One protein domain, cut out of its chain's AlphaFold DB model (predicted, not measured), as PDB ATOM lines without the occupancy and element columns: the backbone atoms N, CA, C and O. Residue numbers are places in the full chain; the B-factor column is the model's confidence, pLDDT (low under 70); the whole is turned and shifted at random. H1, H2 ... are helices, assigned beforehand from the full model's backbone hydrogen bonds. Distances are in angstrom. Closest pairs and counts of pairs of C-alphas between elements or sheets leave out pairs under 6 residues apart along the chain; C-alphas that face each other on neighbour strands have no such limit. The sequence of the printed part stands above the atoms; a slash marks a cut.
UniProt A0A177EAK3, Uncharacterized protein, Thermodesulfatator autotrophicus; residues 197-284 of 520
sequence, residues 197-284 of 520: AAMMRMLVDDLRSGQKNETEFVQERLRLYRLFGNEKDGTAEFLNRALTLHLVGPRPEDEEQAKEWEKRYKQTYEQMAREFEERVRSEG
ATOM      1  N   ALA A 197      -0.679 -59.037 121.340       94.75
ATOM      2  CA  ALA A 197      -0.378 -57.613 121.467       94.75
ATOM      3  C   ALA A 197       0.299 -57.270 122.800       94.75
ATOM      4  O   ALA A 197       1.235 -56.471 122.806       94.75
ATOM      5  N   ALA A 198      -0.136 -57.882 123.905       96.19
ATOM      6  CA  ALA A 198       0.495 -57.715 125.210       96.19
ATOM      7  C   ALA A 198       1.949 -58.211 125.196       96.19
ATOM      8  O   ALA A 198       2.853 -57.447 125.527       96.19
ATOM      9  N   MET A 199       2.189 -59.442 124.732       97.19
ATOM     10  CA  MET A 199       3.536 -60.020 124.691       97.19
ATOM     11  C   MET A 199       4.472 -59.270 123.729       97.19
ATOM     12  O   MET A 199       5.638 -59.067 124.047       97.19
ATOM     13  N   MET A 200       3.969 -58.785 122.586       95.94
ATOM     14  CA  MET A 200       4.754 -57.941 121.672       95.94
ATOM     15  C   MET A 200       5.174 -56.615 122.307       95.94
ATOM     16  O   MET A 200       6.297 -56.165 122.097       95.94
ATOM     17  N   ARG A 201       4.275 -55.964 123.057       95.12
ATOM     18  CA  ARG A 201       4.598 -54.708 123.750       95.12
ATOM     19  C   ARG A 201       5.648 -54.931 124.825       95.12
ATOM     20  O   ARG A 201       6.633 -54.208 124.827       95.12
ATOM     21  N   MET A 202       5.485 -55.980 125.634       96.19
ATOM     22  CA  MET A 202       6.487 -56.383 126.624       96.19
ATOM     23  C   MET A 202       7.852 -56.604 125.972       96.19
ATOM     24  O   MET A 202       8.829 -56.013 126.401       96.19
ATOM     25  N   LEU A 203       7.909 -57.358 124.871       96.81
ATOM     26  CA  LEU A 203       9.158 -57.608 124.154       96.81
ATOM     27  C   LEU A 203       9.848 -56.314 123.678       96.81
ATOM     28  O   LEU A 203      11.066 -56.176 123.785       96.81
ATOM     29  N   VAL A 204       9.081 -55.358 123.148       96.38
ATOM     30  CA  VAL A 204       9.621 -54.064 122.704       96.38
ATOM     31  C   VAL A 204      10.053 -53.188 123.884       96.38
ATOM     32  O   VAL A 204      11.045 -52.469 123.769       96.38
ATOM     33  N   ASP A 205       9.338 -53.233 125.002       95.62
ATOM     34  CA  ASP A 205       9.681 -52.477 126.207       95.62
ATOM     35  C   ASP A 205      10.937 -53.053 126.894       95.62
ATOM     36  O   ASP A 205      11.815 -52.288 127.299       95.62
ATOM     37  N   ASP A 206      11.103 -54.379 126.915       95.31
ATOM     38  CA  ASP A 206      12.318 -55.064 127.383       95.31
ATOM     39  C   ASP A 206      13.542 -54.677 126.531       95.31
ATOM     40  O   ASP A 206      14.613 -54.383 127.061       95.31
ATOM     41  N   LEU A 207      13.381 -54.604 125.203       95.44
ATOM     42  CA  LEU A 207      14.437 -54.140 124.294       95.44
ATOM     43  C   LEU A 207      14.788 -52.661 124.536       95.44
ATOM     44  O   LEU A 207      15.955 -52.281 124.567       95.44
ATOM     45  N   ARG A 208      13.782 -51.796 124.714       93.62
ATOM     46  CA  ARG A 208      13.991 -50.353 124.944       93.62
ATOM     47  C   ARG A 208      14.639 -50.053 126.285       93.62
ATOM     48  O   ARG A 208      15.384 -49.085 126.392       93.62
ATOM     49  N   SER A 209      14.316 -50.846 127.299       93.69
ATOM     50  CA  SER A 209      14.875 -50.724 128.644       93.69
ATOM     51  C   SER A 209      16.282 -51.319 128.761       93.69
ATOM     52  O   SER A 209      16.944 -51.100 129.772       93.69
ATOM     53  N   GLY A 210      16.746 -52.046 127.736       91.62
ATOM     54  CA  GLY A 210      18.020 -52.764 127.743       91.62
ATOM     55  C   GLY A 210      17.999 -54.046 128.578       91.62
ATOM     56  O   GLY A 210      19.051 -54.639 128.792       91.62
ATOM     57  N   GLN A 211      16.824 -54.483 129.051       92.19
ATOM     58  CA  GLN A 211      16.663 -55.777 129.722       92.19
ATOM     59  C   GLN A 211      16.920 -56.953 128.783       92.19
ATOM     60  O   GLN A 211      17.354 -58.001 129.252       92.19
ATOM     61  N   LYS A 212      16.646 -56.782 127.483       92.69
ATOM     62  CA  LYS A 212      16.950 -57.771 126.448       92.69
ATOM     63  C   LYS A 212      17.857 -57.194 125.382       92.69
ATOM     64  O   LYS A 212      17.653 -56.067 124.929       92.69
ATOM     65  N   ASN A 213      18.823 -57.997 124.949       94.81
ATOM     66  CA  ASN A 213      19.652 -57.679 123.791       94.81
ATOM     67  C   ASN A 213      18.964 -58.072 122.467       94.81
ATOM     68  O   ASN A 213      17.896 -58.685 122.439       94.81
ATOM     69  N   GLU A 214      19.585 -57.719 121.343       93.56
ATOM     70  CA  GLU A 214      19.066 -57.980 119.992       93.56
ATOM     71  C   GLU A 214      18.885 -59.480 119.703       93.56
ATOM     72  O   GLU A 214      17.899 -59.885 119.082       93.56
ATOM     73  N   THR A 215      19.800 -60.320 120.190       94.50
ATOM     74  CA  THR A 215      19.737 -61.776 120.007       94.50
ATOM     75  C   THR A 215      18.555 -62.364 120.773       94.50
ATOM     76  O   THR A 215      17.765 -63.116 120.206       94.50
ATOM     77  N   GLU A 216      18.393 -61.987 122.040       95.31
ATOM     78  CA  GLU A 216      17.254 -62.375 122.878       95.31
ATOM     79  C   GLU A 216      15.936 -61.877 122.288       95.31
ATOM     80  O   GLU A 216      14.950 -62.612 122.281       95.31
ATOM     81  N   PHE A 217      15.915 -60.670 121.714       96.38
ATOM     82  CA  PHE A 217      14.738 -60.148 121.026       96.38
ATOM     83  C   PHE A 217      14.312 -61.044 119.859       96.38
ATOM     84  O   PHE A 217      13.128 -61.353 119.713       96.38
ATOM     85  N   VAL A 218      15.267 -61.490 119.037       95.31
ATOM     86  CA  VAL A 218      14.991 -62.404 117.918       95.31
ATOM     87  C   VAL A 218      14.495 -63.761 118.424       95.31
ATOM     88  O   VAL A 218      13.546 -64.297 117.853       95.31
ATOM     89  N   GLN A 219      15.069 -64.295 119.506       94.25
ATOM     90  CA  GLN A 219      14.623 -65.564 120.100       94.25
ATOM     91  C   GLN A 219      13.198 -65.475 120.656       94.25
ATOM     92  O   GLN A 219      12.356 -66.322 120.365       94.25
ATOM     93  N   GLU A 220      12.882 -64.415 121.398       95.44
ATOM     94  CA  GLU A 220      11.528 -64.182 121.906       95.44
ATOM     95  C   GLU A 220      10.527 -63.941 120.773       95.44
ATOM     96  O   GLU A 220       9.388 -64.403 120.825       95.44
ATOM     97  N   ARG A 221      10.944 -63.269 119.697       95.69
ATOM     98  CA  ARG A 221      10.117 -63.116 118.498       95.69
ATOM     99  C   ARG A 221       9.836 -64.464 117.823       95.69
ATOM    100  O   ARG A 221       8.700 -64.701 117.409       95.69
ATOM    101  N   LEU A 222      10.817 -65.367 117.754       93.25
ATOM    102  CA  LEU A 222      10.596 -66.741 117.285       93.25
ATOM    103  C   LEU A 222       9.645 -67.505 118.204       93.25
ATOM    104  O   LEU A 222       8.748 -68.180 117.701       93.25
ATOM    105  N   ARG A 223       9.757 -67.343 119.531       94.19
ATOM    106  CA  ARG A 223       8.774 -67.887 120.479       94.19
ATOM    107  C   ARG A 223       7.368 -67.373 120.166       94.19
ATOM    108  O   ARG A 223       6.437 -68.171 120.106       94.19
ATOM    109  N   LEU A 224       7.182 -66.074 119.912       94.75
ATOM    110  CA  LEU A 224       5.873 -65.541 119.508       94.75
ATOM    111  C   LEU A 224       5.364 -66.205 118.222       94.75
ATOM    112  O   LEU A 224       4.175 -66.514 118.121       94.75
ATOM    113  N   TYR A 225       6.244 -66.469 117.255       92.56
ATOM    114  CA  TYR A 225       5.878 -67.218 116.055       92.56
ATOM    115  C   TYR A 225       5.434 -68.648 116.401       92.56
ATOM    116  O   TYR A 225       4.357 -69.060 115.973       92.56
ATOM    117  N   ARG A 226       6.192 -69.372 117.237       91.81
ATOM    118  CA  ARG A 226       5.849 -70.725 117.715       91.81
ATOM    119  C   ARG A 226       4.497 -70.763 118.438       91.81
ATOM    120  O   ARG A 226       3.669 -71.635 118.187       91.81
ATOM    121  N   LEU A 227       4.244 -69.798 119.317       94.50
ATOM    122  CA  LEU A 227       3.028 -69.738 120.130       94.50
ATOM    123  C   LEU A 227       1.789 -69.356 119.311       94.50
ATOM    124  O   LEU A 227       0.732 -69.966 119.470       94.50
ATOM    125  N   PHE A 228       1.897 -68.356 118.428       93.44
ATOM    126  CA  PHE A 228       0.746 -67.766 117.729       93.44
ATOM    127  C   PHE A 228       0.601 -68.183 116.262       93.44
ATOM    128  O   PHE A 228      -0.463 -67.966 115.676       93.44
ATOM    129  N   GLY A 229       1.631 -68.761 115.657       90.06
ATOM    130  CA  GLY A 229       1.595 -69.384 114.335       90.06
ATOM    131  C   GLY A 229       2.088 -68.531 113.161       90.06
ATOM    132  O   GLY A 229       2.544 -69.061 112.157       90.06
ATOM    133  N   ASN A 230       1.970 -67.205 113.235       86.75
ATOM    134  CA  ASN A 230       2.277 -66.300 112.116       86.75
ATOM    135  C   ASN A 230       2.524 -64.873 112.600       86.75
ATOM    136  O   ASN A 230       2.188 -64.576 113.741       86.75
ATOM    137  N   GLU A 231       2.989 -63.968 111.728       86.50
ATOM    138  CA  GLU A 231       3.114 -62.512 111.959       86.50
ATOM    139  C   GLU A 231       2.112 -61.647 111.174       86.50
ATOM    140  O   GLU A 231       2.482 -60.652 110.546       86.50
ATOM    141  N   LYS A 232       0.821 -61.998 111.229       76.06
ATOM    142  CA  LYS A 232      -0.249 -61.214 110.586       76.06
ATOM    143  C   LYS A 232      -0.514 -59.860 111.267       76.06
ATOM    144  O   LYS A 232       0.023 -59.548 112.334       76.06
ATOM    145  N   ASP A 233      -1.337 -59.047 110.603       77.00
ATOM    146  CA  ASP A 233      -1.894 -57.781 111.101       77.00
ATOM    147  C   ASP A 233      -0.848 -56.713 111.470       77.00
ATOM    148  O   ASP A 233      -0.974 -56.006 112.466       77.00
ATOM    149  N   GLY A 234       0.219 -56.600 110.670       83.94
ATOM    150  CA  GLY A 234       1.273 -55.598 110.878       83.94
ATOM    151  C   GLY A 234       2.258 -55.941 112.000       83.94
ATOM    152  O   GLY A 234       3.112 -55.121 112.328       83.94
ATOM    153  N   THR A 235       2.189 -57.152 112.566       88.56
ATOM    154  CA  THR A 235       3.131 -57.611 113.601       88.56
ATOM    155  C   THR A 235       4.579 -57.555 113.117       88.56
ATOM    156  O   THR A 235       5.424 -56.965 113.789       88.56
ATOM    157  N   ALA A 236       4.858 -58.125 111.940       91.06
ATOM    158  CA  ALA A 236       6.205 -58.135 111.374       91.06
ATOM    159  C   ALA A 236       6.746 -56.710 111.196       91.06
ATOM    160  O   ALA A 236       7.871 -56.413 111.591       91.06
ATOM    161  N   GLU A 237       5.920 -55.806 110.660       93.06
ATOM    162  CA  GLU A 237       6.277 -54.397 110.472       93.06
ATOM    163  C   GLU A 237       6.576 -53.706 111.805       93.06
ATOM    164  O   GLU A 237       7.593 -53.024 111.935       93.06
ATOM    165  N   PHE A 238       5.727 -53.914 112.814       94.25
ATOM    166  CA  PHE A 238       5.898 -53.340 114.143       94.25
ATOM    167  C   PHE A 238       7.207 -53.789 114.807       94.25
ATOM    168  O   PHE A 238       7.964 -52.946 115.294       94.25
ATOM    169  N   LEU A 239       7.499 -55.094 114.798       95.00
ATOM    170  CA  LEU A 239       8.702 -55.651 115.425       95.00
ATOM    171  C   LEU A 239       9.973 -55.290 114.647       95.00
ATOM    172  O   LEU A 239      10.959 -54.877 115.257       95.00
ATOM    173  N   ASN A 240       9.937 -55.345 113.310       95.25
ATOM    174  CA  ASN A 240      11.049 -54.898 112.467       95.25
ATOM    175  C   ASN A 240      11.353 -53.416 112.701       95.25
ATOM    176  O   ASN A 240      12.513 -53.036 112.849       95.25
ATOM    177  N   ARG A 241      10.318 -52.570 112.785       94.69
ATOM    178  CA  ARG A 241      10.475 -51.146 113.100       94.69
ATOM    179  C   ARG A 241      11.093 -50.938 114.478       94.69
ATOM    180  O   ARG A 241      11.978 -50.097 114.608       94.69
ATOM    181  N   ALA A 242      10.636 -51.668 115.495       95.25
ATOM    182  CA  ALA A 242      11.161 -51.541 116.853       95.25
ATOM    183  C   ALA A 242      12.660 -51.871 116.920       95.25
ATOM    184  O   ALA A 242      13.430 -51.060 117.433       95.25
ATOM    185  N   LEU A 243      13.076 -52.998 116.331       95.19
ATOM    186  CA  LEU A 243      14.480 -53.411 116.289       95.19
ATOM    187  C   LEU A 243      15.336 -52.459 115.440       95.19
ATOM    188  O   LEU A 243      16.411 -52.042 115.859       95.19
ATOM    189  N   THR A 244      14.833 -52.034 114.278       95.44
ATOM    190  CA  THR A 244      15.554 -51.089 113.405       95.44
ATOM    191  C   THR A 244      15.801 -49.754 114.109       95.44
ATOM    192  O   THR A 244      16.900 -49.211 114.038       95.44
ATOM    193  N   LEU A 245      14.799 -49.221 114.817       94.31
ATOM    194  CA  LEU A 245      14.953 -47.982 115.585       94.31
ATOM    195  C   LEU A 245      15.935 -48.134 116.750       94.31
ATOM    196  O   LEU A 245      16.629 -47.171 117.063       94.31
ATOM    197  N   HIS A 246      16.009 -49.314 117.369       93.62
ATOM    198  CA  HIS A 246      16.995 -49.601 118.412       93.62
ATOM    199  C   HIS A 246      18.431 -49.537 117.861       93.62
ATOM    200  O   HIS A 246      19.287 -48.897 118.460       93.62
ATOM    201  N   LEU A 247      18.665 -50.106 116.672       93.00
ATOM    202  CA  LEU A 247      19.986 -50.174 116.031       93.00
ATOM    203  C   LEU A 247      20.450 -48.858 115.389       93.00
ATOM    204  O   LEU A 247      21.633 -48.518 115.412       93.00
ATOM    205  N   VAL A 248      19.534 -48.144 114.730       93.69
ATOM    206  CA  VAL A 248      19.861 -46.938 113.947       93.69
ATOM    207  C   VAL A 248      19.719 -45.662 114.786       93.69
ATOM    208  O   VAL A 248      20.317 -44.639 114.457       93.69
ATOM    209  N   GLY A 249      18.972 -45.720 115.890       92.06
ATOM    210  CA  GLY A 249      18.679 -44.572 116.739       92.06
ATOM    211  C   GLY A 249      17.559 -43.676 116.191       92.06
ATOM    212  O   GLY A 249      17.003 -43.932 115.114       92.06
ATOM    213  N   PRO A 250      17.182 -42.620 116.937       91.75
ATOM    214  CA  PRO A 250      16.124 -41.700 116.536       91.75
ATOM    215  C   PRO A 250      16.507 -40.906 115.282       91.75
ATOM    216  O   PRO A 250      17.681 -40.663 115.011       91.75
ATOM    217  N   ARG A 251      15.492 -40.473 114.527       91.38
ATOM    218  CA  ARG A 251      15.677 -39.630 113.342       91.38
ATOM    219  C   ARG A 251      16.298 -38.275 113.747       91.38
ATOM    220  O   ARG A 251      15.711 -37.612 114.602       91.38
ATOM    221  N   PRO A 252      17.409 -37.843 113.123       92.06
ATOM    222  CA  PRO A 252      17.991 -36.516 113.333       92.06
ATOM    223  C   PRO A 252      17.061 -35.376 112.890       92.06
ATOM    224  O   PRO A 252      16.245 -35.555 111.982       92.06
ATOM    225  N   GLU A 253      17.209 -34.199 113.505       91.31
ATOM    226  CA  GLU A 253      16.480 -32.979 113.108       91.31
ATOM    227  C   GLU A 253      17.038 -32.354 111.820       91.31
ATOM    228  O   GLU A 253      16.287 -31.773 111.040       91.31
ATOM    229  N   ASP A 254      18.344 -32.495 111.585       93.94
ATOM    230  CA  ASP A 254      19.025 -31.988 110.395       93.94
ATOM    231  C   ASP A 254      18.587 -32.744 109.127       93.94
ATOM    232  O   ASP A 254      18.603 -33.975 109.089       93.94
ATOM    233  N   GLU A 255      18.195 -32.018 108.074       90.31
ATOM    234  CA  GLU A 255      17.638 -32.623 106.856       90.31
ATOM    235  C   GLU A 255      18.646 -33.455 106.052       90.31
ATOM    236  O   GLU A 255      18.252 -34.406 105.369       90.31
ATOM    237  N   GLU A 256      19.932 -33.109 106.085       87.12
ATOM    238  CA  GLU A 256      20.965 -33.840 105.352       87.12
ATOM    239  C   GLU A 256      21.267 -35.163 106.059       87.12
ATOM    240  O   GLU A 256      21.202 -36.232 105.441       87.12
ATOM    241  N   GLN A 257      21.443 -35.109 107.380       87.50
ATOM    242  CA  GLN A 257      21.585 -36.296 108.225       87.50
ATOM    243  C   GLN A 257      20.320 -37.163 108.209       87.50
ATOM    244  O   GLN A 257      20.412 -38.391 108.223       87.50
ATOM    245  N   ALA A 258      19.128 -36.564 108.116       90.81
ATOM    246  CA  ALA A 258      17.872 -37.299 108.016       90.81
ATOM    247  C   ALA A 258      17.779 -38.126 106.724       90.81
ATOM    248  O   ALA A 258      17.273 -39.247 106.760       90.81
ATOM    249  N   LYS A 259      18.296 -37.626 105.592       92.06
ATOM    250  CA  LYS A 259      18.325 -38.387 104.327       92.06
ATOM    251  C   LYS A 259      19.257 -39.591 104.405       92.06
ATOM    252  O   LYS A 259      18.934 -40.653 103.869       92.06
ATOM    253  N   GLU A 260      20.414 -39.443 105.045       92.25
ATOM    254  CA  GLU A 260      21.331 -40.563 105.278       92.25
ATOM    255  C   GLU A 260      20.730 -41.577 106.261       92.25
ATOM    256  O   GLU A 260      20.731 -42.782 105.991       92.25
ATOM    257  N   TRP A 261      20.114 -41.087 107.340       95.12
ATOM    258  CA  TRP A 261      19.387 -41.903 108.307       95.12
ATOM    259  C   TRP A 261      18.257 -42.702 107.650       95.12
ATOM    260  O   TRP A 261      18.146 -43.898 107.897       95.12
ATOM    261  N   GLU A 262      17.456 -42.100 106.762       93.94
ATOM    262  CA  GLU A 262      16.366 -42.790 106.052       93.94
ATOM    263  C   GLU A 262      16.886 -43.936 105.173       93.94
ATOM    264  O   GLU A 262      16.287 -45.017 105.138       93.94
ATOM    265  N   LYS A 263      18.026 -43.736 104.496       93.94
ATOM    266  CA  LYS A 263      18.683 -44.794 103.712       93.94
ATOM    267  C   LYS A 263      19.152 -45.935 104.612       93.94
ATOM    268  O   LYS A 263      18.841 -47.091 104.320       93.94
ATOM    269  N   ARG A 264      19.850 -45.615 105.709       94.50
ATOM    270  CA  ARG A 264      20.333 -46.605 106.682       94.50
ATOM    271  C   ARG A 264      19.172 -47.369 107.317       94.50
ATOM    272  O   ARG A 264      19.189 -48.593 107.327       94.50
ATOM    273  N   TYR A 265      18.133 -46.662 107.759       95.75
ATOM    274  CA  TYR A 265      16.915 -47.238 108.322       95.75
ATOM    275  C   TYR A 265      16.282 -48.249 107.365       95.75
ATOM    276  O   TYR A 265      15.997 -49.376 107.760       95.75
ATOM    277  N   LYS A 266      16.098 -47.876 106.093       95.81
ATOM    278  CA  LYS A 266      15.500 -48.767 105.094       95.81
ATOM    279  C   LYS A 266      16.348 -50.022 104.864       95.81
ATOM    280  O   LYS A 266      15.802 -51.120 104.838       95.81
ATOM    281  N   GLN A 267      17.666 -49.868 104.729       95.38
ATOM    282  CA  GLN A 267      18.581 -50.995 104.529       95.38
ATOM    283  C   GLN A 267      18.574 -51.955 105.722       95.38
ATOM    284  O   GLN A 267      18.423 -53.161 105.530       95.38
ATOM    285  N   THR A 268      18.675 -51.424 106.944       94.88
ATOM    286  CA  THR A 268      18.624 -52.223 108.172       94.88
ATOM    287  C   THR A 268      17.267 -52.909 108.326       94.88
ATOM    288  O   THR A 268      17.229 -54.104 108.589       94.88
ATOM    289  N   TYR A 269      16.153 -52.213 108.073       96.00
ATOM    290  CA  TYR A 269      14.812 -52.806 108.118       96.00
ATOM    291  C   TYR A 269      14.678 -54.003 107.167       96.00
ATOM    292  O   TYR A 269      14.203 -55.068 107.560       96.00
ATOM    293  N   GLU A 270      15.109 -53.841 105.912       96.06
ATOM    294  CA  GLU A 270      15.058 -54.908 104.910       96.06
ATOM    295  C   GLU A 270      15.979 -56.078 105.268       96.06
ATOM    296  O   GLU A 270      15.613 -57.230 105.045       96.06
ATOM    297  N   GLN A 271      17.156 -55.801 105.834       94.75
ATOM    298  CA  GLN A 271      18.069 -56.831 106.322       94.75
ATOM    299  C   GLN A 271      17.439 -57.640 107.462       94.75
ATOM    300  O   GLN A 271      17.350 -58.859 107.345       94.75
ATOM    301  N   MET A 272      16.922 -56.978 108.501       92.19
ATOM    302  CA  MET A 272      16.289 -57.644 109.648       92.19
ATOM    303  C   MET A 272      15.072 -58.475 109.234       92.19
ATOM    304  O   MET A 272      14.870 -59.582 109.729       92.19
ATOM    305  N   ALA A 273      14.267 -57.966 108.298       93.69
ATOM    306  CA  ALA A 273      13.129 -58.705 107.765       93.69
ATOM    307  C   ALA A 273      13.564 -59.985 107.029       93.69
ATOM    308  O   ALA A 273      12.919 -61.021 107.187       93.69
ATOM    309  N   ARG A 274      14.653 -59.925 106.245       94.38
ATOM    310  CA  ARG A 274      15.210 -61.094 105.546       94.38
ATOM    311  C   ARG A 274      15.790 -62.118 106.517       94.38
ATOM    312  O   ARG A 274      15.417 -63.282 106.433       94.38
ATOM    313  N   GLU A 275      16.635 -61.685 107.448       94.06
ATOM    314  CA  GLU A 275      17.277 -62.568 108.432       94.06
ATOM    315  C   GLU A 275      16.241 -63.297 109.297       94.06
ATOM    316  O   GLU A 275      16.354 -64.498 109.542       94.06
ATOM    317  N   PHE A 276      15.182 -62.598 109.716       93.44
ATOM    318  CA  PHE A 276      14.114 -63.226 110.485       93.44
ATOM    319  C   PHE A 276      13.327 -64.252 109.658       93.44
ATOM    320  O   PHE A 276      13.048 -65.346 110.142       93.44
ATOM    321  N   GLU A 277      12.994 -63.938 108.403       90.62
ATOM    322  CA  GLU A 277      12.304 -64.871 107.504       90.62
ATOM    323  C   GLU A 277      13.149 -66.124 107.215       90.62
ATOM    324  O   GLU A 277      12.617 -67.235 107.199       90.62
ATOM    325  N   GLU A 278      14.461 -65.973 107.018       91.31
ATOM    326  CA  GLU A 278      15.393 -67.099 106.880       91.31
ATOM    327  C   GLU A 278      15.386 -67.980 108.127       91.31
ATOM    328  O   GLU A 278      15.333 -69.205 108.016       91.31
ATOM    329  N   ARG A 279      15.339 -67.362 109.308       91.38
ATOM    330  CA  ARG A 279      15.296 -68.085 110.574       91.38
ATOM    331  C   ARG A 279      13.984 -68.832 110.800       91.38
ATOM    332  O   ARG A 279      13.990 -69.990 111.194       91.38
ATOM    333  N   VAL A 280      12.846 -68.222 110.476       89.81
ATOM    334  CA  VAL A 280      11.536 -68.899 110.519       89.81
ATOM    335  C   VAL A 280      11.518 -70.132 109.603       89.81
ATOM    336  O   VAL A 280      10.906 -71.146 109.939       89.81
ATOM    337  N   ARG A 281      12.202 -70.072 108.452       88.06
ATOM    338  CA  ARG A 281      12.339 -71.217 107.538       88.06
ATOM    339  C   ARG A 281      13.303 -72.274 108.062       88.06
ATOM    340  O   ARG A 281      13.000 -73.455 107.922       88.06
ATOM    341  N   SER A 282      14.433 -71.881 108.656       88.56
ATOM    342  CA  SER A 282      15.402 -72.837 109.207       88.56
ATOM    343  C   SER A 282      14.821 -73.648 110.364       88.56
ATOM    344  O   SER A 282      15.103 -74.835 110.463       88.56
ATOM    345  N   GLU A 283      13.962 -73.032 111.180       85.38
ATOM    346  CA  GLU A 283      13.221 -73.699 112.265       85.38
ATOM    347  C   GLU A 283      12.033 -74.544 111.757       85.38
ATOM    348  O   GLU A 283      11.329 -75.178 112.535       85.38
ATOM    349  N   GLY A 284      11.754 -74.546 110.447       81.75
ATOM    350  CA  GLY A 284      10.679 -75.346 109.854       81.75
ATOM    351  C   GLY A 284       9.262 -74.796 110.054       81.75
ATOM    352  O   GLY A 284       8.309 -75.389 109.551       81.75
TER     353      GLY A 284
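Overview. This is residues 197 to 284 of the 520 residues of an uncharacterized protein of Thermodesulfatator autotrophicus (UniProt A0A177EAK3). What does one see first? Three short helices, H1, H2 and H3, run nearly in line with one another, with their centres at the corners of a triangle, and one long helix, H4, crosses H3 on the side away from H1. H4 gives the domain its length, and its last part comes close to H2. What is it made of, and how large is it? The printed part has 88 residues, with four named helices in the order H1, H2, H3, H4 and no named strand, and its class is all helix. It is compact, with a radius of gyration of the C-alphas of 13.8 A, yet elongated, spanning 42 by 26 by 23 A.

Arrangement. How does the printed part begin? H1, residues 197 to 209, and H2, residues 214 to 228, form a helical hairpin: they touch and run opposite ways at a shallow tilt of 5 degrees. Their closest C-alphas, those of Leu 207 and Phe 217, are 6.8 A apart. Where does the next helix stand? H3, residues 235 to 248, touches H1, and the two run the same way at a shallow tilt of 4 degrees; their closest C-alphas, those of Val 204 and Ala 242, are 6.6 A apart. H2 and H3 are close but not clearly touching, their closest C-alphas being those of Glu 214 and Leu 243, 7.5 A apart. How does the last helix meet the others? H4, residues 255 to 282, touches H3 with residues 261 to 273 alone, at a steep tilt of 52 degrees, opposite ways, and the closest C-alphas, of Thr 244 and Tyr 269, are 5.6 A apart. H4 is close but not clearly touching to H2, with the C-alphas of Leu 222 and Val 280 the closest at 7.2 A. H1 and H4 are apart. What do the backbones show? In H1, H2, H3 and H4 every O i to N i+4 pair is within hydrogen-bond range.

Along the chain. Where do the first helices lie? H1 begins at C-alpha 197, at (-0.378, -57.613, 121.467), and measures 18.2 A from first to last C-alpha. H2 measures 20.9 A and H3 19.8 A. Where does the longest helix lie? H4 measures 40.3 A, from C-alpha 255 at (17.638, -32.623, 106.856) to C-alpha 282 at (15.402, -72.837, 109.207).

Size, cuts and confidence. How far does it reach? The two C-alphas farthest apart, those of Asp 254 and Gly 284, are 44.2 A apart. Is it printed without a break? The printed part has no cut; the link from H1 to H2 is tight, and those from H2 to H3 and from H3 to H4 are short. How sure is the model? The mean pLDDT of the printed part is 92.7, and no printed residue is under 70.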